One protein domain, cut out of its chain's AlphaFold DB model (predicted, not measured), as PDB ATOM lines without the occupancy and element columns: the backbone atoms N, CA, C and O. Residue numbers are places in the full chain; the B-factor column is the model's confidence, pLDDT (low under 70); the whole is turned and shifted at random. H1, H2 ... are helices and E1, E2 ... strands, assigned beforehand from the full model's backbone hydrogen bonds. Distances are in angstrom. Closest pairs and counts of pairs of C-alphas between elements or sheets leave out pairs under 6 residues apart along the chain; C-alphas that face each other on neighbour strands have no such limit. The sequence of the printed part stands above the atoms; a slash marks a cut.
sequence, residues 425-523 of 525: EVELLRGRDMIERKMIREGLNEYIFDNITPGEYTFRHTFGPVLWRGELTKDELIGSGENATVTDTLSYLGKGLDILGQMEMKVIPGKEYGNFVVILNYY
ATOM      1  N   GLU A 425     -20.410 -41.917  24.572       87.69
ATOM      2  CA  GLU A 425     -20.886 -42.747  23.453       87.69
ATOM      3  C   GLU A 425     -22.006 -42.023  22.698       87.69
ATOM      4  O   GLU A 425     -23.003 -41.612  23.296       87.69
ATOM      5  N   VAL A 426     -21.866 -41.913  21.378       90.75
ATOM      6  CA  VAL A 426     -22.876 -41.332  20.491       90.75
ATOM      7  C   VAL A 426     -23.439 -42.372  19.535       90.75
ATOM      8  O   VAL A 426     -22.738 -43.285  19.094       90.75
ATOM      9  N   GLU A 427     -24.714 -42.229  19.199       95.06
ATOM     10  CA  GLU A 427     -25.451 -43.164  18.354       95.06
ATOM     11  C   GLU A 427     -26.241 -42.429  17.284       95.06
ATOM     12  O   GLU A 427     -26.879 -41.410  17.562       95.06
ATOM     13  N   LEU A 428     -26.272 -43.018  16.091       97.19
ATOM     14  CA  LEU A 428     -27.199 -42.648  15.033       97.19
ATOM     15  C   LEU A 428     -28.245 -43.754  14.876       97.19
ATOM     16  O   LEU A 428     -27.912 -44.929  14.702       97.19
ATOM     17  N   LEU A 429     -29.517 -43.378  14.935       96.81
ATOM     18  CA  LEU A 429     -30.658 -44.270  14.765       96.81
ATOM     19  C   LEU A 429     -31.478 -43.844  13.551       96.81
ATOM     20  O   LEU A 429     -31.609 -42.649  13.295       96.81
ATOM     21  N   ARG A 430     -32.087 -44.811  12.864       94.88
ATOM     22  CA  ARG A 430     -33.140 -44.589  11.868       94.88
ATOM     23  C   ARG A 430     -34.451 -45.137  12.419       94.88
ATOM     24  O   ARG A 430     -34.584 -46.338  12.647       94.88
ATOM     25  N   GLY A 431     -35.414 -44.262  12.691       87.94
ATOM     26  CA  GLY A 431     -36.584 -44.632  13.490       87.94
ATOM     27  C   GLY A 431     -36.177 -45.189  14.865       87.94
ATOM     28  O   GLY A 431     -35.671 -44.454  15.710       87.94
ATOM     29  N   ARG A 432     -36.403 -46.490  15.100       85.19
ATOM     30  CA  ARG A 432     -36.002 -47.190  16.342       85.19
ATOM     31  C   ARG A 432     -34.753 -48.059  16.183       85.19
ATOM     32  O   ARG A 432     -34.249 -48.563  17.186       85.19
ATOM     33  N   ASP A 433     -34.266 -48.224  14.959       92.62
ATOM     34  CA  ASP A 433     -33.147 -49.103  14.654       92.62
ATOM     35  C   ASP A 433     -31.835 -48.332  14.794       92.62
ATOM     36  O   ASP A 433     -31.640 -47.283  14.180       92.62
ATOM     37  N   MET A 434     -30.929 -48.844  15.622       93.94
ATOM     38  CA  MET A 434     -29.592 -48.277  15.770       93.94
ATOM     39  C   MET A 434     -28.750 -48.655  14.551       93.94
ATOM     40  O   MET A 434     -28.590 -49.835  14.248       93.94
ATOM     41  N   ILE A 435     -28.248 -47.641  13.848       94.69
ATOM     42  CA  ILE A 435     -27.394 -47.812  12.671       94.69
ATOM     43  C   ILE A 435     -25.972 -48.101  13.127       94.69
ATOM     44  O   ILE A 435     -25.380 -49.109  12.751       94.69
ATOM     45  N   GLU A 436     -25.434 -47.217  13.963       96.19
ATOM     46  CA  GLU A 436     -24.091 -47.362  14.502       96.19
ATOM     47  C   GLU A 436     -23.966 -46.592  15.820       96.19
ATOM     48  O   GLU A 436     -24.598 -45.550  16.027       96.19
ATOM     49  N   ARG A 437     -23.102 -47.102  16.698       95.06
ATOM     50  CA  ARG A 437     -22.646 -46.445  17.921       95.06
ATOM     51  C   ARG A 437     -21.147 -46.209  17.822       95.06
ATOM     52  O   ARG A 437     -20.402 -47.124  17.471       95.06
ATOM     53  N   LYS A 438     -20.695 -45.017  18.200       93.50
ATOM     54  CA  LYS A 438     -19.276 -44.668  18.259       93.50
ATOM     55  C   LYS A 438     -18.912 -44.084  19.618       93.50
ATOM     56  O   LYS A 438     -19.647 -43.303  20.211       93.50
ATOM     57  N   MET A 439     -17.738 -44.477  20.094       89.56
ATOM     58  CA  MET A 439     -17.113 -43.947  21.299       89.56
ATOM     59  C   MET A 439     -16.319 -42.691  20.932       89.56
ATOM     60  O   MET A 439     -15.415 -42.793  20.100       89.56
ATOM     61  N   ILE A 440     -16.604 -41.549  21.560       86.50
ATOM     62  CA  ILE A 440     -15.777 -40.346  21.431       86.50
ATOM     63  C   ILE A 440     -14.447 -40.573  22.162       86.50
ATOM     64  O   ILE A 440     -14.418 -41.053  23.298       86.50
ATOM     65  N   ARG A 441     -13.341 -40.257  21.486       82.56
ATOM     66  CA  ARG A 441     -11.964 -40.479  21.934       82.56
ATOM     67  C   ARG A 441     -11.142 -39.206  21.857       82.56
ATOM     68  O   ARG A 441     -11.325 -38.376  20.970       82.56
ATOM     69  N   GLU A 442     -10.185 -39.099  22.766       78.75
ATOM     70  CA  GLU A 442      -9.211 -38.012  22.782       78.75
ATOM     71  C   GLU A 442      -8.372 -37.993  21.510       78.75
ATOM     72  O   GLU A 442      -7.961 -39.036  21.000       78.75
ATOM     73  N   GLY A 443      -8.155 -36.790  20.973       79.00
ATOM     74  CA  GLY A 443      -7.415 -36.586  19.729       79.00
ATOM     75  C   GLY A 443      -8.190 -36.906  18.445       79.00
ATOM     76  O   GLY A 443      -7.625 -36.725  17.368       79.00
ATOM     77  N   LEU A 444      -9.454 -37.349  18.523       87.12
ATOM     78  CA  LEU A 444     -10.306 -37.596  17.358       87.12
ATOM     79  C   LEU A 444     -11.520 -36.659  17.352       87.12
ATOM     80  O   LEU A 444     -12.418 -36.780  18.186       87.12
ATOM     81  N   ASN A 445     -11.557 -35.773  16.354       89.25
ATOM     82  CA  ASN A 445     -12.556 -34.710  16.243       89.25
ATOM     83  C   ASN A 445     -13.598 -34.945  15.142       89.25
ATOM     84  O   ASN A 445     -14.477 -34.110  14.985       89.25
ATOM     85  N   GLU A 446     -13.516 -36.027  14.369       93.12
ATOM     86  CA  GLU A 446     -14.479 -36.316  13.300       93.12
ATOM     87  C   GLU A 446     -14.958 -37.769  13.388       93.12
ATOM     88  O   GLU A 446     -14.155 -38.696  13.525       93.12
ATOM     89  N   TYR A 447     -16.276 -37.959  13.318       94.19
ATOM     90  CA  TYR A 447     -16.947 -39.253  13.393       94.19
ATOM     91  C   TYR A 447     -17.911 -39.386  12.217       94.19
ATOM     92  O   TYR A 447     -18.895 -38.657  12.128       94.19
ATOM     93  N   ILE A 448     -17.627 -40.327  11.318       96.44
ATOM     94  CA  ILE A 448     -18.390 -40.533  10.082       96.44
ATOM     95  C   ILE A 448     -19.283 -41.761  10.228       96.44
ATOM     96  O   ILE A 448     -18.789 -42.847  10.526       96.44
ATOM     97  N   PHE A 449     -20.581 -41.582  10.014       97.00
ATOM     98  CA  PHE A 449     -21.577 -42.638   9.890       97.00
ATOM     99  C   PHE A 449     -21.892 -42.812   8.401       97.00
ATOM    100  O   PHE A 449     -22.493 -41.930   7.781       97.00
ATOM    101  N   ASP A 450     -21.435 -43.921   7.826       95.00
ATOM    102  CA  ASP A 450     -21.518 -44.182   6.390       95.00
ATOM    103  C   ASP A 450     -22.839 -44.861   5.985       95.00
ATOM    104  O   ASP A 450     -23.572 -45.411   6.809       95.00
ATOM    105  N   ASN A 451     -23.100 -44.901   4.675       94.38
ATOM    106  CA  ASN A 451     -24.218 -45.628   4.057       94.38
ATOM    107  C   ASN A 451     -25.613 -45.125   4.477       94.38
ATOM    108  O   ASN A 451     -26.568 -45.899   4.616       94.38
ATOM    109  N   ILE A 452     -25.752 -43.814   4.663       96.69
ATOM    110  CA  ILE A 452     -27.010 -43.175   5.045       96.69
ATOM    111  C   ILE A 452     -27.944 -43.116   3.829       96.69
ATOM    112  O   ILE A 452     -27.547 -42.748   2.722       96.69
ATOM    113  N   THR A 453     -29.205 -43.499   4.040       95.62
ATOM    114  CA  THR A 453     -30.259 -43.545   3.011       95.62
ATOM    115  C   THR A 453     -31.437 -42.667   3.426       95.62
ATOM    116  O   THR A 453     -31.589 -42.415   4.616       95.62
ATOM    117  N   PRO A 454     -32.299 -42.217   2.498       96.62
ATOM    118  CA  PRO A 454     -33.357 -41.268   2.842       96.62
ATOM    119  C   PRO A 454     -34.327 -41.772   3.918       96.62
ATOM    120  O   PRO A 454     -34.797 -42.907   3.836       96.62
ATOM    121  N   GLY A 455     -34.654 -40.950   4.914       95.25
ATOM    122  CA  GLY A 455     -35.604 -41.275   5.984       95.25
ATOM    123  C   GLY A 455     -35.384 -40.470   7.267       95.25
ATOM    124  O   GLY A 455     -34.561 -39.562   7.302       95.25
ATOM    125  N   GLU A 456     -36.111 -40.816   8.330       96.19
ATOM    126  CA  GLU A 456     -36.022 -40.139   9.631       96.19
ATOM    127  C   GLU A 456     -34.896 -40.690  10.511       96.19
ATOM    128  O   GLU A 456     -34.812 -41.898  10.766       96.19
ATOM    129  N   TYR A 457     -34.077 -39.783  11.041       96.69
ATOM    130  CA  TYR A 457     -32.916 -40.090  11.863       96.69
ATOM    131  C   TYR A 457     -32.955 -39.382  13.219       96.69
ATOM    132  O   TYR A 457     -33.518 -38.301  13.386       96.69
ATOM    133  N   THR A 458     -32.332 -40.013  14.214       95.94
ATOM    134  CA  THR A 458     -32.068 -39.438  15.537       95.94
ATOM    135  C   THR A 458     -30.595 -39.626  15.873       95.94
ATOM    136  O   THR A 458     -30.117 -40.758  15.894       95.94
ATOM    137  N   PHE A 459     -29.896 -38.536  16.183       94.88
ATOM    138  CA  PHE A 459     -28.545 -38.561  16.736       94.88
ATOM    139  C   PHE A 459     -28.591 -38.197  18.224       94.88
ATOM    140  O   PHE A 459     -29.269 -37.245  18.621       94.88
ATOM    141  N   ARG A 460     -27.921 -38.980  19.071       89.75
ATOM    142  CA  ARG A 460     -27.994 -38.823  20.532       89.75
ATOM    143  C   ARG A 460     -26.752 -39.339  21.238       89.75
ATOM    144  O   ARG A 460     -25.992 -40.129  20.682       89.75
ATOM    145  N   HIS A 461     -26.638 -38.997  22.514       86.56
ATOM    146  CA  HIS A 461     -25.799 -39.744  23.442       86.56
ATOM    147  C   HIS A 461     -26.501 -41.057  23.855       86.56
ATOM    148  O   HIS A 461     -27.703 -41.035  24.134       86.56
ATOM    149  N   THR A 462     -25.788 -42.191  23.934       82.81
ATOM    150  CA  THR A 462     -26.363 -43.541  24.180       82.81
ATOM    151  C   THR A 462     -27.299 -43.601  25.396       82.81
ATOM    152  O   THR A 462     -28.305 -44.308  25.382       82.81
ATOM    153  N   PHE A 463     -26.991 -42.827  26.440       75.94
ATOM    154  CA  PHE A 463     -27.788 -42.710  27.670       75.94
ATOM    155  C   PHE A 463     -28.090 -41.255  28.049       75.94
ATOM    156  O   PHE A 463     -28.339 -40.953  29.212       75.94
ATOM    157  N   GLY A 464     -27.990 -40.339  27.087       74.88
ATOM    158  CA  GLY A 464     -28.132 -38.907  27.331       74.88
ATOM    159  C   GLY A 464     -29.169 -38.254  26.418       74.88
ATOM    160  O   GLY A 464     -30.069 -38.934  25.913       74.88
ATOM    161  N   PRO A 465     -29.079 -36.929  26.231       75.00
ATOM    162  CA  PRO A 465     -30.048 -36.195  25.438       75.00
ATOM    163  C   PRO A 465     -29.990 -36.592  23.960       75.00
ATOM    164  O   PRO A 465     -28.971 -37.051  23.433       75.00
ATOM    165  N   VAL A 466     -31.118 -36.378  23.287       85.25
ATOM    166  CA  VAL A 466     -31.167 -36.334  21.826       85.25
ATOM    167  C   VAL A 466     -30.519 -35.030  21.388       85.25
ATOM    168  O   VAL A 466     -30.961 -33.964  21.803       85.25
ATOM    169  N   LEU A 467     -29.480 -35.142  20.566       86.62
ATOM    170  CA  LEU A 467     -28.706 -34.009  20.069       86.62
ATOM    171  C   LEU A 467     -29.269 -33.493  18.742       86.62
ATOM    172  O   LEU A 467     -29.165 -32.309  18.455       86.62
ATOM    173  N   TRP A 468     -29.895 -34.364  17.943       93.44
ATOM    174  CA  TRP A 468     -30.534 -33.976  16.686       93.44
ATOM    175  C   TRP A 468     -31.601 -34.979  16.232       93.44
ATOM    176  O   TRP A 468     -31.489 -36.187  16.476       93.44
ATOM    177  N   ARG A 469     -32.638 -34.480  15.553       94.38
ATOM    178  CA  ARG A 469     -33.667 -35.261  14.849       94.38
ATOM    179  C   ARG A 469     -34.010 -34.581  13.537       94.38
ATOM    180  O   ARG A 469     -34.293 -33.388  13.537       94.38
ATOM    181  N   GLY A 470     -34.089 -35.353  12.464       91.75
ATOM    182  CA  GLY A 470     -34.495 -34.828  11.168       91.75
ATOM    183  C   GLY A 470     -34.770 -35.920  10.149       91.75
ATOM    184  O   GLY A 470     -34.341 -37.066  10.304       91.75
ATOM    185  N   GLU A 471     -35.504 -35.550   9.107       95.62
ATOM    186  CA  GLU A 471     -35.649 -36.354   7.901       95.62
ATOM    187  C   GLU A 471     -34.541 -35.963   6.921       95.62
ATOM    188  O   GLU A 471     -34.347 -34.782   6.653       95.62
ATOM    189  N   LEU A 472     -33.809 -36.951   6.408       95.88
ATOM    190  CA  LEU A 472     -32.828 -36.758   5.345       95.88
ATOM    191  C   LEU A 472     -33.428 -37.234   4.028       95.88
ATOM    192  O   LEU A 472     -33.854 -38.384   3.899       95.88
ATOM    193  N   THR A 473     -33.453 -36.354   3.040       96.31
ATOM    194  CA  THR A 473     -34.045 -36.591   1.726       96.31
ATOM    195  C   THR A 473     -33.034 -37.187   0.747       96.31
ATOM    196  O   THR A 473     -31.824 -37.250   0.981       96.31
ATOM    197  N   LYS A 474     -33.536 -37.645  -0.403       95.38
ATOM    198  CA  LYS A 474     -32.686 -38.160  -1.482       95.38
ATOM    199  C   LYS A 474     -31.732 -37.096  -2.029       95.38
ATOM    200  O   LYS A 474     -30.577 -37.419  -2.280       95.38
ATOM    201  N   ASP A 475     -32.212 -35.867  -2.186       93.69
ATOM    202  CA  ASP A 475     -31.434 -34.773  -2.777       93.69
ATOM    203  C   ASP A 475     -30.326 -34.284  -1.831       93.69
ATOM    204  O   ASP A 475     -29.293 -33.796  -2.283       93.69
ATOM    205  N   GLU A 476     -30.495 -34.480  -0.520       94.56
ATOM    206  CA  GLU A 476     -29.462 -34.193   0.479       94.56
ATOM    207  C   GLU A 476     -28.399 -35.298   0.557       94.56
ATOM    208  O   GLU A 476     -27.232 -35.015   0.814       94.56
ATOM    209  N   LEU A 477     -28.768 -36.563   0.337       94.94
ATOM    210  CA  LEU A 477     -27.858 -37.702   0.517       94.94
ATOM    211  C   LEU A 477     -27.150 -38.153  -0.761       94.94
ATOM    212  O   LEU A 477     -26.090 -38.776  -0.676       94.94
ATOM    213  N   ILE A 478     -27.726 -37.891  -1.936       94.12
ATOM    214  CA  ILE A 478     -27.237 -38.435  -3.204       94.12
ATOM    215  C   ILE A 478     -26.805 -37.311  -4.139       94.12
ATOM    216  O   ILE A 478     -27.608 -36.496  -4.584       94.12
ATOM    217  N   GLY A 479     -25.526 -37.313  -4.500       90.19
ATOM    218  CA  GLY A 479     -24.933 -36.289  -5.347       90.19
ATOM    219  C   GLY A 479     -23.460 -36.552  -5.641       90.19
ATOM    220  O   GLY A 479     -22.867 -37.525  -5.185       90.19
ATOM    221  N   SER A 480     -22.862 -35.679  -6.449       78.75
ATOM    222  CA  SER A 480     -21.441 -35.745  -6.822       78.75
ATOM    223  C   SER A 480     -20.609 -34.599  -6.237       78.75
ATOM    224  O   SER A 480     -19.493 -34.373  -6.697       78.75
ATOM    225  N   GLY A 481     -21.176 -33.825  -5.309       74.69
ATOM    226  CA  GLY A 481     -20.505 -32.700  -4.661       74.69
ATOM    227  C   GLY A 481     -19.787 -33.128  -3.383       74.69
ATOM    228  O   GLY A 481     -20.230 -34.045  -2.708       74.69
ATOM    229  N   GLU A 482     -18.699 -32.442  -3.038       78.31
ATOM    230  CA  GLU A 482     -17.985 -32.639  -1.763       78.31
ATOM    231  C   GLU A 482     -18.513 -31.720  -0.646       78.31
ATOM    232  O   GLU A 482     -18.102 -31.820   0.509       78.31
ATOM    233  N   ASN A 483     -19.430 -30.811  -0.990       89.75
ATOM    234  CA  ASN A 483     -20.011 -29.857  -0.056       89.75
ATOM    235  C   ASN A 483     -21.111 -30.504   0.783       89.75
ATOM    236  O   ASN A 483     -21.884 -31.323   0.285       89.75
ATOM    237  N   ALA A 484     -21.214 -30.065   2.037       93.56
ATOM    238  CA  ALA A 484     -22.310 -30.454   2.903       93.56
ATOM    239  C   ALA A 484     -23.655 -29.963   2.344       93.56
ATOM    240  O   ALA A 484     -23.773 -28.812   1.920       93.56
ATOM    241  N   THR A 485     -24.659 -30.833   2.353       94.94
ATOM    242  CA  THR A 485     -26.042 -30.526   1.944       94.94
ATOM    243  C   THR A 485     -26.916 -30.132   3.127       94.94
ATOM    244  O   THR A 485     -27.841 -29.342   2.967       94.94
ATOM    245  N   VAL A 486     -26.580 -30.635   4.315       94.00
ATOM    246  CA  VAL A 486     -27.193 -30.283   5.600       94.00
ATOM    247  C   VAL A 486     -26.070 -30.003   6.586       94.00
ATOM    248  O   VAL A 486     -25.068 -30.720   6.589       94.00
ATOM    249  N   THR A 487     -26.232 -28.980   7.416       95.00
ATOM    250  CA  THR A 487     -25.338 -28.671   8.535       95.00
ATOM    251  C   THR A 487     -26.162 -28.229   9.729       95.00
ATOM    252  O   THR A 487     -27.128 -27.491   9.540       95.00
ATOM    253  N   ASP A 488     -25.762 -28.616  10.935       91.56
ATOM    254  CA  ASP A 488     -26.424 -28.174  12.162       91.56
ATOM    255  C   ASP A 488     -25.443 -28.111  13.340       91.56
ATOM    256  O   ASP A 488     -24.452 -28.849  13.377       91.56
ATOM    257  N   THR A 489     -25.720 -27.252  14.318       90.00
ATOM    258  CA  THR A 489     -24.989 -27.226  15.591       90.00
ATOM    259  C   THR A 489     -25.704 -28.149  16.571       90.00
ATOM    260  O   THR A 489     -26.835 -27.895  16.968       90.00
ATOM    261  N   LEU A 490     -25.029 -29.220  16.984       86.56
ATOM    262  CA  LEU A 490     -25.587 -30.250  17.859       86.56
ATOM    263  C   LEU A 490     -25.549 -29.851  19.340       86.56
ATOM    264  O   LEU A 490     -26.521 -30.056  20.062       86.56
ATOM    265  N   SER A 491     -24.405 -29.345  19.811       82.62
ATOM    266  CA  SER A 491     -24.175 -29.003  21.224       82.62
ATOM    267  C   SER A 491     -22.952 -28.093  21.386       82.62
ATOM    268  O   SER A 491     -22.117 -27.994  20.484       82.62
ATOM    269  N   TYR A 492     -22.809 -27.442  22.541       80.56
ATOM    270  CA  TYR A 492     -21.571 -26.751  22.923       80.56
ATOM    271  C   TYR A 492     -20.651 -27.703  23.693       80.56
ATOM    272  O   TYR A 492     -21.101 -28.450  24.557       80.56
ATOM    273  N   LEU A 493     -19.349 -27.639  23.412       79.38
ATOM    274  CA  LEU A 493     -18.321 -28.412  24.112       79.38
ATOM    275  C   LEU A 493     -17.684 -27.539  25.187       79.38
ATOM    276  O   LEU A 493     -17.307 -26.399  24.904       79.38
ATOM    277  N   GLY A 494     -17.534 -28.047  26.410       75.44
ATOM    278  CA  GLY A 494     -17.081 -27.193  27.503       75.44
ATOM    279  C   GLY A 494     -17.228 -27.763  28.905       75.44
ATOM    280  O   GLY A 494     -17.440 -28.958  29.108       75.44
ATOM    281  N   LYS A 495     -17.078 -26.882  29.894       68.94
ATOM    282  CA  LYS A 495     -17.312 -27.196  31.305       68.94
ATOM    283  C   LYS A 495     -17.898 -25.983  32.018       68.94
ATOM    284  O   LYS A 495     -17.255 -24.939  32.075       68.94
ATOM    285  N   GLY A 496     -19.073 -26.145  32.623       70.38
ATOM    286  CA  GLY A 496     -19.743 -25.043  33.314       70.38
ATOM    287  C   GLY A 496     -20.116 -23.941  32.322       70.38
ATOM    288  O   GLY A 496     -20.941 -24.177  31.443       70.38
ATOM    289  N   LEU A 497     -19.474 -22.772  32.443       62.81
ATOM    290  CA  LEU A 497     -19.624 -21.633  31.526       62.81
ATOM    291  C   LEU A 497     -18.598 -21.585  30.385       62.81
ATOM    292  O   LEU A 497     -18.777 -20.828  29.431       62.81
ATOM    293  N   ASP A 498     -17.511 -22.351  30.479       68.62
ATOM    294  CA  ASP A 498     -16.431 -22.272  29.502       68.62
ATOM    295  C   ASP A 498     -16.836 -23.008  28.225       68.62
ATOM    296  O   ASP A 498     -16.772 -24.239  28.168       68.62
ATOM    297  N   ILE A 499     -17.217 -22.260  27.185       74.69
ATOM    298  CA  ILE A 499     -17.369 -22.804  25.834       74.69
ATOM    299  C   ILE A 499     -15.970 -22.983  25.242       74.69
ATOM    300  O   ILE A 499     -15.277 -22.021  24.913       74.69
ATOM    301  N   LEU A 500     -15.560 -24.238  25.103       79.56
ATOM    302  CA  LEU A 500     -14.276 -24.636  24.534       79.56
ATOM    303  C   LEU A 500     -14.400 -25.058  23.070       79.56
ATOM    304  O   LEU A 500     -13.382 -25.218  22.404       79.56
ATOM    305  N   GLY A 501     -15.617 -25.247  22.566       84.69
ATOM    306  CA  GLY A 501     -15.876 -25.622  21.183       84.69
ATOM    307  C   GLY A 501     -17.350 -25.880  20.897       84.69
ATOM    308  O   GLY A 501     -18.218 -25.615  21.731       84.69
ATOM    309  N   GLN A 502     -17.622 -26.438  19.725       88.69
ATOM    310  CA  GLN A 502     -18.954 -26.851  19.282       88.69
ATOM    311  C   GLN A 502     -18.924 -28.269  18.719       88.69
ATOM    312  O   GLN A 502     -17.965 -28.674  18.064       88.69
ATOM    313  N   MET A 503     -19.984 -29.025  18.988       88.88
ATOM    314  CA  MET A 503     -20.293 -30.250  18.271       88.88
ATOM    315  C   MET A 503     -21.218 -29.887  17.115       88.88
ATOM    316  O   MET A 503     -22.284 -29.313  17.321       88.88
ATOM    317  N   GLU A 504     -20.814 -30.224  15.905       94.19
ATOM    318  CA  GLU A 504     -21.519 -29.901  14.669       94.19
ATOM    319  C   GLU A 504     -21.840 -31.195  13.920       94.19
ATOM    320  O   GLU A 504     -21.124 -32.193  14.044       94.19
ATOM    321  N   MET A 505     -22.898 -31.180  13.119       95.31
ATOM    322  CA  MET A 505     -23.169 -32.215  12.130       95.31
ATOM    323  C   MET A 505     -23.106 -31.635  10.726       95.31
ATOM    324  O   MET A 505     -23.429 -30.469  10.495       95.31
ATOM    325  N   LYS A 506     -22.719 -32.482   9.776       96.62
ATOM    326  CA  LYS A 506     -22.889 -32.233   8.351       96.62
ATOM    327  C   LYS A 506     -23.275 -33.514   7.626       96.62
ATOM    328  O   LYS A 506     -22.814 -34.598   7.982       96.62
ATOM    329  N   VAL A 507     -24.072 -33.390   6.574       96.81
ATOM    330  CA  VAL A 507     -24.367 -34.484   5.644       96.81
ATOM    331  C   VAL A 507     -23.572 -34.264   4.370       96.81
ATOM    332  O   VAL A 507     -23.701 -33.220   3.738       96.81
ATOM    333  N   ILE A 508     -22.737 -35.236   4.005       95.81
ATOM    334  CA  ILE A 508     -21.964 -35.217   2.761       95.81
ATOM    335  C   ILE A 508     -22.630 -36.174   1.766       95.81
ATOM    336  O   ILE A 508     -22.756 -37.363   2.079       95.81
ATOM    337  N   PRO A 509     -23.069 -35.698   0.589       95.56
ATOM    338  CA  PRO A 509     -23.722 -36.552  -0.388       95.56
ATOM    339  C   PRO A 509     -22.716 -37.500  -1.048       95.56
ATOM    340  O   PRO A 509     -21.562 -37.143  -1.292       95.56
ATOM    341  N   GLY A 510     -23.163 -38.705  -1.387       93.62
ATOM    342  CA  GLY A 510     -22.375 -39.661  -2.164       93.62
ATOM    343  C   GLY A 510     -23.134 -40.186  -3.377       93.62
ATOM    344  O   GLY A 510     -24.282 -39.831  -3.629       93.62
ATOM    345  N   LYS A 511     -22.484 -41.041  -4.176       91.25
ATOM    346  CA  LYS A 511     -23.063 -41.518  -5.449       91.25
ATOM    347  C   LYS A 511     -24.317 -42.374  -5.267       91.25
ATOM    348  O   LYS A 511     -25.209 -42.328  -6.107       91.25
ATOM    349  N   GLU A 512     -24.352 -43.165  -4.201       90.88
ATOM    350  CA  GLU A 512     -25.440 -44.109  -3.900       90.88
ATOM    351  C   GLU A 512     -25.988 -43.920  -2.479       90.88
ATOM    352  O   GLU A 512     -27.179 -44.117  -2.247       90.88
ATOM    353  N   TYR A 513     -25.130 -43.478  -1.556       93.88
ATOM    354  CA  TYR A 513     -25.432 -43.227  -0.150       93.88
ATOM    355  C   TYR A 513     -24.725 -41.953   0.308       93.88
ATOM    356  O   TYR A 513     -23.648 -41.651  -0.206       93.88
ATOM    357  N   GLY A 514     -25.304 -41.248   1.280       94.50
ATOM    358  CA  GLY A 514     -24.652 -40.114   1.937       94.50
ATOM    359  C   GLY A 514     -23.946 -40.524   3.229       94.50
ATOM    360  O   GLY A 514     -24.122 -41.642   3.718       94.50
ATOM    361  N   ASN A 515     -23.188 -39.594   3.802       96.00
ATOM    362  CA  ASN A 515     -22.495 -39.760   5.075       96.00
ATOM    363  C   ASN A 515     -22.979 -38.716   6.079       96.00
ATOM    364  O   ASN A 515     -22.999 -37.524   5.770       96.00
ATOM    365  N   PHE A 516     -23.318 -39.152   7.289       97.19
ATOM    366  CA  PHE A 516     -23.607 -38.265   8.413       97.19
ATOM    367  C   PHE A 516     -22.318 -38.090   9.215       97.19
ATOM    368  O   PHE A 516     -21.779 -39.052   9.756       97.19
ATOM    369  N   VAL A 517     -21.789 -36.873   9.262       96.81
ATOM    370  CA  VAL A 517     -20.486 -36.575   9.861       96.81
ATOM    371  C   VAL A 517     -20.683 -35.686  11.073       96.81
ATOM    372  O   VAL A 517     -21.287 -34.625  10.967       96.81
ATOM    373  N   VAL A 518     -20.140 -36.105  12.211       94.81
ATOM    374  CA  VAL A 518     -20.128 -35.337  13.459       94.81
ATOM    375  C   VAL A 518     -18.728 -34.796  13.691       94.81
ATOM    376  O   VAL A 518     -17.759 -35.557  13.648       94.81
ATOM    377  N   ILE A 519     -18.624 -33.497  13.947       93.12
ATOM    378  CA  ILE A 519     -17.363 -32.783  14.141       93.12
ATOM    379  C   ILE A 519     -17.340 -32.175  15.538       93.12
ATOM    380  O   ILE A 519     -18.287 -31.515  15.948       93.12
ATOM    381  N   LEU A 520     -16.243 -32.376  16.262       89.62
ATOM    382  CA  LEU A 520     -15.953 -31.718  17.531       89.62
ATOM    383  C   LEU A 520     -14.952 -30.590  17.262       89.62
ATOM    384  O   LEU A 520     -13.740 -30.804  17.185       89.62
ATOM    385  N   ASN A 521     -15.473 -29.384  17.077       88.56
ATOM    386  CA  ASN A 521     -14.718 -28.198  16.713       88.56
ATOM    387  C   ASN A 521     -14.297 -27.418  17.966       88.56
ATOM    388  O   ASN A 521     -15.022 -26.557  18.460       88.56
ATOM    389  N   TYR A 522     -13.119 -27.739  18.500       85.19
ATOM    390  CA  TYR A 522     -12.535 -27.021  19.633       85.19
ATOM    391  C   TYR A 522     -11.961 -25.667  19.211       85.19
ATOM    392  O   TYR A 522     -11.101 -25.588  18.329       85.19
ATOM    393  N   TYR A 523     -12.385 -24.601  19.886       82.19
ATOM    394  CA  TYR A 523     -11.808 -23.274  19.731       82.19
ATOM    395  C   TYR A 523     -10.345 -23.308  20.180       82.19
ATOM    396  O   TYR A 523     -10.013 -23.780  21.270       82.19
TER     397      TYR A 523
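AT A GLANCE: This is residues 425 to 523 of the 525 residues of the protein "Family 43 glycosylhydrolase" of Bacteroidales bacterium (UniProt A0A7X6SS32). Two twisted sheets of four strands lie face to face as a sandwich, E2 E1 E4 E5 against E3 E8 E7 E6, with the short helix H1 at one end. The edges E5 and E6 come close on one side, E2 and E3 on the other. The 99 printed residues hold eight named strands and one named helix, in the order E1 E2 E3 E4 E5 H1 E6 E7 E8; both sheets are antiparallel and the class is mostly strand. The whole is compact, with a radius of gyration of the C-alphas of 13.5 A and spans of 41 by 29 by 20 A.

HOW THE PARTS SIT: Begin with E1, residues 425 to 430, and E2, residues 433 to 441, a hairpin with N 428 and O 436 3.0 A apart. E1 also neighbours E4, residues 455 to 461, with N 429 and O 458 at 2.9 A. E4 and E5, residues 466 to 472, form a hairpin, with N 457 and O 470 at 2.8 A. In the other sheet, E3, residues 446 to 452, pairs with E8, residues 514 to 522, at N 449 and O 516, 2.8 A. E6, residues 486 to 495, E7, residues 498 to 508, and E8 form a meander, each strand the antiparallel neighbour of the one before: look at N 503 and O 491, 2.8 A, and N 504 and O 519, 2.8 A. Between the sheets, the closest C-alphas of E5 and E6 are those of Leu 467 and Leu 490, 5.4 A. H1, residues 474 to 477, is on the second sheet at a height over the sheet of 8.2 A; its closest C-alpha pair with E8 is Leu 477 and Gly 514, 4.3 A. H1 is too short for an O i to N i+4 pair.

IN THESE COORDINATES: Find C-alpha 425 at (-20.886, -42.747, 23.453), where E1 begins. E2 runs 24.0 A, E6 27.7 A and E7 30.2 A. E8 runs 25.1 A and ends at C-alpha 522, (-12.535, -27.021, 19.633).

THE WHOLE: The C-alphas of Leu 497 and Glu 512 are farthest apart, at 42.4 A. The printed part has no cut and no long link. Residues 495, 497 and 498 have pLDDT under 70.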